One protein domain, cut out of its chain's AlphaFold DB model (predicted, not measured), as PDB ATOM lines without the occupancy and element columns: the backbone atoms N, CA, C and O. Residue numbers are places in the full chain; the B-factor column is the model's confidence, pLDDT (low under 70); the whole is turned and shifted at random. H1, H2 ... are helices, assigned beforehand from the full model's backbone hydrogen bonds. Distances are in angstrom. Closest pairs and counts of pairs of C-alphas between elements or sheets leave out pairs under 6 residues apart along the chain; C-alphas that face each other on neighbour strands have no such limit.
ATOM      1  N   SER A   4     -50.707 -77.296 399.012       77.38
ATOM      2  CA  SER A   4     -50.249 -78.480 398.291       77.38
ATOM      3  C   SER A   4     -48.800 -78.838 398.663       77.38
ATOM      4  O   SER A   4     -48.469 -80.013 398.835       77.38
ATOM      5  N   ASN A   5     -47.938 -77.840 398.888       83.31
ATOM      6  CA  ASN A   5     -46.596 -78.056 399.429       83.31
ATOM      7  C   ASN A   5     -46.609 -78.460 400.914       83.31
ATOM      8  O   ASN A   5     -45.784 -79.275 401.328       83.31
ATOM      9  N   ALA A   6     -47.537 -77.924 401.712       84.50
ATOM     10  CA  ALA A   6     -47.686 -78.286 403.121       84.50
ATOM     11  C   ALA A   6     -48.148 -79.741 403.299       84.50
ATOM     12  O   ALA A   6     -47.579 -80.445 404.127       84.50
ATOM     13  N   ILE A   7     -49.090 -80.215 402.475       85.44
ATOM     14  CA  ILE A   7     -49.492 -81.629 402.405       85.44
ATOM     15  C   ILE A   7     -48.287 -82.508 402.096       85.44
ATOM     16  O   ILE A   7     -48.012 -83.445 402.835       85.44
ATOM     17  N   ARG A   8     -47.536 -82.191 401.038       84.50
ATOM     18  CA  ARG A   8     -46.408 -83.017 400.582       84.50
ATOM     19  C   ARG A   8     -45.254 -83.094 401.578       84.50
ATOM     20  O   ARG A   8     -44.541 -84.089 401.592       84.50
ATOM     21  N   ASN A   9     -45.065 -82.053 402.387       84.62
ATOM     22  CA  ASN A   9     -44.042 -82.010 403.435       84.62
ATOM     23  C   ASN A   9     -44.575 -82.425 404.816       84.62
ATOM     24  O   ASN A   9     -43.845 -82.334 405.802       84.62
ATOM     25  N   HIS A  10     -45.836 -82.852 404.922       82.94
ATOM     26  CA  HIS A  10     -46.422 -83.232 406.199       82.94
ATOM     27  C   HIS A  10     -45.880 -84.592 406.660       82.94
ATOM     28  O   HIS A  10     -45.783 -85.531 405.875       82.94
ATOM     29  N   SER A  11     -45.604 -84.751 407.956       80.75
ATOM     30  CA  SER A  11     -45.122 -86.026 408.523       80.75
ATOM     31  C   SER A  11     -46.124 -87.181 408.375       80.75
ATOM     32  O   SER A  11     -45.741 -88.347 408.397       80.75
ATOM     33  N   ASN A  12     -47.405 -86.842 408.208       80.25
ATOM     34  CA  ASN A  12     -48.497 -87.776 407.920       80.25
ATOM     35  C   ASN A  12     -48.864 -87.809 406.423       80.25
ATOM     36  O   ASN A  12     -49.979 -88.185 406.087       80.25
ATOM     37  N   TYR A  13     -47.971 -87.385 405.523       84.62
ATOM     38  CA  TYR A  13     -48.234 -87.498 404.093       84.62
ATOM     39  C   TYR A  13     -48.297 -88.966 403.674       84.62
ATOM     40  O   TYR A  13     -47.309 -89.696 403.766       84.62
ATOM     41  N   ASP A  14     -49.460 -89.374 403.179       84.69
ATOM     42  CA  ASP A  14     -49.681 -90.672 402.562       84.69
ATOM     43  C   ASP A  14     -50.390 -90.475 401.218       84.69
ATOM     44  O   ASP A  14     -51.345 -89.704 401.101       84.69
ATOM     45  N   THR A  15     -49.872 -91.122 400.173       84.12
ATOM     46  CA  THR A  15     -50.366 -90.920 398.803       84.12
ATOM     47  C   THR A  15     -51.724 -91.584 398.588       84.12
ATOM     48  O   THR A  15     -52.568 -91.015 397.897       84.12
ATOM     49  N   ASP A  16     -51.970 -92.744 399.199       83.25
ATOM     50  CA  ASP A  16     -53.259 -93.431 399.124       83.25
ATOM     51  C   ASP A  16     -54.334 -92.646 399.883       83.25
ATOM     52  O   ASP A  16     -55.425 -92.419 399.356       83.25
ATOM     53  N   ASP A  17     -54.010 -92.153 401.082       83.56
ATOM     54  CA  ASP A  17     -54.922 -91.322 401.877       83.56
ATOM     55  C   ASP A  17     -55.242 -89.992 401.185       83.56
ATOM     56  O   ASP A  17     -56.408 -89.601 401.086       83.56
ATOM     57  N   TYR A  18     -54.229 -89.330 400.621       86.75
ATOM     58  CA  TYR A  18     -54.431 -88.114 399.841       86.75
ATOM     59  C   TYR A  18     -55.350 -88.359 398.637       86.75
ATOM     60  O   TYR A  18     -56.320 -87.623 398.444       86.75
ATOM     61  N   ASN A  19     -55.096 -89.414 397.855       86.75
ATOM     62  CA  ASN A  19     -55.935 -89.759 396.708       86.75
ATOM     63  C   ASN A  19     -57.366 -90.104 397.135       86.75
ATOM     64  O   ASN A  19     -58.312 -89.685 396.471       86.75
ATOM     65  N   TYR A  20     -57.544 -90.805 398.258       85.62
ATOM     66  CA  TYR A  20     -58.860 -91.117 398.811       85.62
ATOM     67  C   TYR A  20     -59.650 -89.859 399.156       85.62
ATOM     68  O   TYR A  20     -60.813 -89.711 398.773       85.62
ATOM     69  N   LEU A  21     -59.023 -88.949 399.901       87.00
ATOM     70  CA  LEU A  21     -59.663 -87.719 400.345       87.00
ATOM     71  C   LEU A  21     -59.987 -86.831 399.139       87.00
ATOM     72  O   LEU A  21     -61.110 -86.338 399.026       87.00
ATOM     73  N   ARG A  22     -59.070 -86.733 398.171       88.00
ATOM     74  CA  ARG A  22     -59.300 -86.047 396.892       88.00
ATOM     75  C   ARG A  22     -60.447 -86.660 396.089       88.00
ATOM     76  O   ARG A  22     -61.304 -85.918 395.620       88.00
ATOM     77  N   ALA A  23     -60.511 -87.986 395.969       87.00
ATOM     78  CA  ALA A  23     -61.600 -88.692 395.285       87.00
ATOM     79  C   ALA A  23     -62.954 -88.477 395.980       87.00
ATOM     80  O   ALA A  23     -63.996 -88.405 395.334       87.00
ATOM     81  N   LYS A  24     -62.939 -88.292 397.303       84.69
ATOM     82  CA  LYS A  24     -64.116 -87.935 398.100       84.69
ATOM     83  C   LYS A  24     -64.521 -86.456 397.967       84.69
ATOM     84  O   LYS A  24     -65.555 -86.067 398.504       84.69
ATOM     85  N   GLY A  25     -63.728 -85.638 397.273       88.88
ATOM     86  CA  GLY A  25     -63.978 -84.211 397.062       88.88
ATOM     87  C   GLY A  25     -63.390 -83.292 398.134       88.88
ATOM     88  O   GLY A  25     -63.780 -82.132 398.201       88.88
ATOM     89  N   TRP A  26     -62.474 -83.787 398.969       89.19
ATOM     90  CA  TRP A  26     -61.818 -82.969 399.989       89.19
ATOM     91  C   TRP A  26     -60.795 -82.039 399.345       89.19
ATOM     92  O   TRP A  26     -60.083 -82.407 398.401       89.19
ATOM     93  N   THR A  27     -60.705 -80.831 399.886       89.81
ATOM     94  CA  THR A  27     -59.674 -79.870 399.506       89.81
ATOM     95  C   THR A  27     -58.370 -80.141 400.244       89.81
ATOM     96  O   THR A  27     -58.353 -80.712 401.334       89.81
ATOM     97  N   ASP A  28     -57.261 -79.672 399.676       88.19
ATOM     98  CA  ASP A  28     -55.946 -79.800 400.307       88.19
ATOM     99  C   ASP A  28     -55.929 -79.176 401.720       88.19
ATOM    100  O   ASP A  28     -55.234 -79.650 402.615       88.19
ATOM    101  N   ALA A  29     -56.727 -78.129 401.954       88.38
ATOM    102  CA  ALA A  29     -56.827 -77.485 403.262       88.38
ATOM    103  C   ALA A  29     -57.430 -78.427 404.313       88.38
ATOM    104  O   ALA A  29     -56.846 -78.622 405.374       88.38
ATOM    105  N   GLU A  30     -58.550 -79.072 403.983       89.25
ATOM    106  CA  GLU A  30     -59.244 -79.997 404.886       89.25
ATOM    107  C   GLU A  30     -58.413 -81.250 405.177       89.25
ATOM    108  O   GLU A  30     -58.403 -81.754 406.303       89.25
ATOM    109  N   ILE A  31     -57.696 -81.754 404.167       88.25
ATOM    110  CA  ILE A  31     -56.775 -82.886 404.322       88.25
ATOM    111  C   ILE A  31     -55.662 -82.512 405.303       88.25
ATOM    112  O   ILE A  31     -55.378 -83.263 406.236       88.25
ATOM    113  N   LEU A  32     -55.068 -81.329 405.129       86.88
ATOM    114  CA  LEU A  32     -54.004 -80.845 405.998       86.88
ATOM    115  C   LEU A  32     -54.495 -80.620 407.432       86.88
ATOM    116  O   LEU A  32     -53.826 -81.045 408.371       86.88
ATOM    117  N   GLU A  33     -55.661 -79.996 407.623       87.88
ATOM    118  CA  GLU A  33     -56.251 -79.794 408.952       87.88
ATOM    119  C   GLU A  33     -56.505 -81.120 409.663       87.88
ATOM    120  O   GLU A  33     -56.175 -81.270 410.843       87.88
ATOM    121  N   ARG A  34     -57.023 -82.114 408.936       85.94
ATOM    122  CA  ARG A  34     -57.227 -83.459 409.468       85.94
ATOM    123  C   ARG A  34     -55.911 -84.113 409.866       85.94
ATOM    124  O   ARG A  34     -55.798 -84.611 410.982       85.94
ATOM    125  N   TRP A  35     -54.913 -84.098 408.989       86.00
ATOM    126  CA  TRP A  35     -53.610 -84.688 409.283       86.00
ATOM    127  C   TRP A  35     -52.897 -83.999 410.438       86.00
ATOM    128  O   TRP A  35     -52.244 -84.680 411.229       86.00
ATOM    129  N   ASN A  36     -53.046 -82.680 410.563       85.94
ATOM    130  CA  ASN A  36     -52.525 -81.912 411.684       85.94
ATOM    131  C   ASN A  36     -53.249 -82.282 412.987       85.94
ATOM    132  O   ASN A  36     -52.605 -82.520 414.003       85.94
ATOM    133  N   ALA A  37     -54.580 -82.417 412.961       85.19
ATOM    134  CA  ALA A  37     -55.353 -82.885 414.109       85.19
ATOM    135  C   ALA A  37     -54.961 -84.312 414.529       85.19
ATOM    136  O   ALA A  37     -54.829 -84.588 415.721       85.19
ATOM    137  N   GLU A  38     -54.729 -85.222 413.580       82.81
ATOM    138  CA  GLU A  38     -54.252 -86.576 413.880       82.81
ATOM    139  C   GLU A  38     -52.832 -86.554 414.461       82.81
ATOM    140  O   GLU A  38     -52.600 -87.171 415.504       82.81
ATOM    141  N   ALA A  39     -51.924 -85.755 413.887       83.12
ATOM    142  CA  ALA A  39     -50.569 -85.564 414.404       83.12
ATOM    143  C   ALA A  39     -50.562 -85.002 415.837       83.12
ATOM    144  O   ALA A  39     -49.824 -85.503 416.685       83.12
ATOM    145  N   LEU A  40     -51.425 -84.023 416.136       81.75
ATOM    146  CA  LEU A  40     -51.610 -83.463 417.482       81.75
ATOM    147  C   LEU A  40     -52.117 -84.505 418.487       81.75
ATOM    148  O   LEU A  40     -51.756 -84.460 419.659       81.75
ATOM    149  N   ASN A  41     -52.919 -85.469 418.030       79.19
ATOM    150  CA  ASN A  41     -53.381 -86.595 418.844       79.19
ATOM    151  C   ASN A  41     -52.358 -87.745 418.926       79.19
ATOM    152  O   ASN A  41     -52.669 -88.805 419.474       79.19
ATOM    153  N   GLY A  42     -51.156 -87.580 418.360       74.00
ATOM    154  CA  GLY A  42     -50.135 -88.628 418.285       74.00
ATOM    155  C   GLY A  42     -50.524 -89.798 417.377       74.00
ATOM    156  O   GLY A  42     -49.915 -90.867 417.443       74.00
ATOM    157  N   ARG A  43     -51.552 -89.624 416.536       68.62
ATOM    158  CA  ARG A  43     -51.975 -90.601 415.536       68.62
ATOM    159  C   ARG A  43     -51.260 -90.284 414.223       68.62
ATOM    160  O   ARG A  43     -51.317 -89.170 413.707       68.62
ATOM    161  N   GLY A  44     -50.527 -91.271 413.718       66.75
ATOM    162  CA  GLY A  44     -49.883 -91.186 412.409       66.75
ATOM    163  C   GLY A  44     -50.907 -91.159 411.268       66.75
ATOM    164  O   GLY A  44     -52.110 -91.217 411.527       66.75
ATOM    165  N   PRO A  45     -50.450 -91.122 410.004       68.50
ATOM    166  CA  PRO A  45     -51.357 -91.146 408.866       68.50
ATOM    167  C   PRO A  45     -52.278 -92.361 408.932       68.50
ATOM    168  O   PRO A  45     -51.873 -93.443 409.381       68.50
ATOM    169  N   CYS A  46     -53.507 -92.203 408.448       70.31
ATOM    170  CA  CYS A  46     -54.414 -93.323 408.277       70.31
ATOM    171  C   CYS A  46     -53.858 -94.219 407.162       70.31
ATOM    172  O   CYS A  46     -54.167 -94.040 405.996       70.31
ATOM    173  N   ARG A  47     -52.992 -95.182 407.499       68.62
ATOM    174  CA  ARG A  47     -52.245 -95.980 406.503       68.62
ATOM    175  C   ARG A  47     -53.104 -96.967 405.698       68.62
ATOM    176  O   ARG A  47     -52.554 -97.845 405.047       68.62
ATOM    177  N   TRP A  48     -54.432 -96.930 405.841       71.00
ATOM    178  CA  TRP A  48     -55.378 -97.862 405.206       71.00
ATOM    179  C   TRP A  48     -54.998 -99.357 405.329       71.00
ATOM    180  O   TRP A  48     -55.470-100.188 404.562       71.00
ATOM    181  N   GLN A  49     -54.161 -99.725 406.311       66.69
ATOM    182  CA  GLN A  49     -53.554-101.061 406.418       66.69
ATOM    183  C   GLN A  49     -54.541-102.137 406.875       66.69
ATOM    184  O   GLN A  49     -54.332-103.317 406.608       66.69
ATOM    185  N   ALA A  50     -55.604-101.748 407.579       72.62
ATOM    186  CA  ALA A  50     -56.641-102.684 407.981       72.62
ATOM    187  C   ALA A  50     -57.459-103.114 406.754       72.62
ATOM    188  O   ALA A  50     -57.881-102.262 405.973       72.62
ATOM    189  N   GLU A  51     -57.748-104.409 406.616       71.19
ATOM    190  CA  GLU A  51     -58.569-104.954 405.520       71.19
ATOM    191  C   GLU A  51     -59.873-104.179 405.233       71.19
ATOM    192  O   GLU A  51     -60.110-103.845 404.069       71.19
ATOM    193  N   PRO A  52     -60.698-103.781 406.231       74.81
ATOM    194  CA  PRO A  52     -61.903-102.998 405.948       74.81
ATOM    195  C   PRO A  52     -61.604-101.582 405.436       74.81
ATOM    196  O   PRO A  52     -62.413-101.004 404.711       74.81
ATOM    197  N   ALA A  53     -60.453-101.012 405.798       77.19
ATOM    198  CA  ALA A  53     -60.021 -99.718 405.288       77.19
ATOM    199  C   ALA A  53     -59.577 -99.862 403.828       77.19
ATOM    200  O   ALA A  53     -60.057 -99.128 402.971       77.19
ATOM    201  N   ARG A  54     -58.754-100.867 403.521       79.81
ATOM    202  CA  ARG A  54     -58.254-101.136 402.168       79.81
ATOM    203  C   ARG A  54     -59.368-101.368 401.145       79.81
ATOM    204  O   ARG A  54     -59.336-100.773 400.073       79.81
ATOM    205  N   SER A  55     -60.395-102.144 401.493       80.69
ATOM    206  CA  SER A  55     -61.563-102.336 400.614       80.69
ATOM    207  C   SER A  55     -62.335-101.035 400.375       80.69
ATOM    208  O   SER A  55     -62.822-100.788 399.275       80.69
ATOM    209  N   LYS A  56     -62.425-100.165 401.387       79.25
ATOM    210  CA  LYS A  56     -63.096 -98.863 401.273       79.25
ATOM    211  C   LYS A  56     -62.282 -97.858 400.462       79.25
ATOM    212  O   LYS A  56     -62.866 -97.064 399.731       79.25
ATOM    213  N   LEU A  57     -60.958 -97.913 400.587       82.62
ATOM    214  CA  LEU A  57     -60.017 -97.165 399.765       82.62
ATOM    215  C   LEU A  57     -60.195 -97.544 398.292       82.62
ATOM    216  O   LEU A  57     -60.488 -96.676 397.478       82.62
ATOM    217  N   ALA A  58     -60.122 -98.839 397.973       82.12
ATOM    218  CA  ALA A  58     -60.301 -99.346 396.612       82.12
ATOM    219  C   ALA A  58     -61.672 -98.973 396.017       82.12
ATOM    220  O   ALA A  58     -61.751 -98.564 394.861       82.12
ATOM    221  N   ALA A  59     -62.744 -99.040 396.814       84.81
ATOM    222  CA  ALA A  59     -64.087 -98.657 396.374       84.81
ATOM    223  C   ALA A  59     -64.224 -97.158 396.045       84.81
ATOM    224  O   ALA A  59     -65.003 -96.795 395.170       84.81
ATOM    225  N   VAL A  60     -63.496 -96.284 396.748       83.12
ATOM    226  CA  VAL A  60     -63.526 -94.828 396.510       83.12
ATOM    227  C   VAL A  60     -62.565 -94.408 395.403       83.12
ATOM    228  O   VAL A  60     -62.881 -93.495 394.647       83.12
ATOM    229  N   LEU A  61     -61.417 -95.077 395.281       81.06
ATOM    230  CA  LEU A  61     -60.455 -94.823 394.209       81.06
ATOM    231  C   LEU A  61     -60.916 -95.356 392.846       81.06
ATOM    232  O   LEU A  61     -60.323 -94.982 391.841       81.06
ATOM    233  N   GLY A  62     -61.986 -96.156 392.810       63.50
ATOM    234  CA  GLY A  62     -62.633 -96.585 391.575       63.50
ATOM    235  C   GLY A  62     -61.725 -97.483 390.749       63.50
ATOM    236  O   GLY A  62     -61.159 -97.047 389.750       63.50
TER     237      GLY A  62
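AT A GLANCE: This is residues 4 to 62 of the 63 residues of an uncharacterized protein of Ralstonia solanacearum (UniProt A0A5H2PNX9). Two helices, H3 and H4, stand at opposite ends of the longest axis and run in roughly opposite directions, with the shorter H2 set between them and steeply tilted to both. The small H1 packs on the first part of H3, and the stretch from residue 41 to residue 50 crosses from the last residue of H3 to the first of H4. The printed part has 59 residues, with four named helices in the order H1, H2, H3, H4, and no named strand; the class is all helix. It is compact, with a radius of gyration of the C-alphas of 11.1 A, and rounded, its C-alphas spanning 27 by 22 by 14 A along the three main axes.

HOW THE PARTS SIT: H1, residues 4 to 8, touches H3, residues 28 to 40, which takes part with residues 28 to 32 alone; their closest C-alphas, those of Ile 7 and Leu 32, are 5.8 A apart. H2, residues 15 to 23, is apart from H1. H2 and H3 only just touch, with 3 pairs of C-alphas within 8 A, and H3 does so with residues 28 to 31 alone. Their closest C-alphas are those of Leu 21 and Ile 31, 6.9 A apart, and they run opposite ways at a steep tilt of 48 degrees. H4, residues 51 to 61, touches H2, the closest C-alphas being those of Tyr 20 and Leu 61, 6.1 A apart. H2 and H4 run the same way at a steep tilt of 52 degrees. H4 is apart from H1 and from H3. In H1, H2, H3 and H4 every O i to N i+4 pair is within hydrogen-bond range.

IN THESE COORDINATES: H1, Ser 4 to Arg 8, begins with C-alpha 4 at (-50.249, -78.480, 398.291). H2, Thr 15 to Ala 23, measures 12.0 A from first to last C-alpha. H3, Asp 28 to Leu 40, is the longest helix with 13 residues and 18.1 A; its C-alpha 28 is at (-55.946, -79.800, 400.307). H4, Glu 51 to Leu 61, measures 15.3 A and ends with C-alpha 61 at (-60.455, -94.823, 394.209).

THE WHOLE: The two C-alphas farthest apart are those of Leu 40 and Gly 62, at 31.1 A. The printed part, residues 4 to 62, has no cut. The link from H2 to H3, 4 residues, is tight; those from H1 to H2, 6 residues, and from H3 to H4, 10 residues, are short. The mean pLDDT of the printed part is 81.4, and the model's confidence is under 70 at residues 43 to 45, 47, 49 and 62.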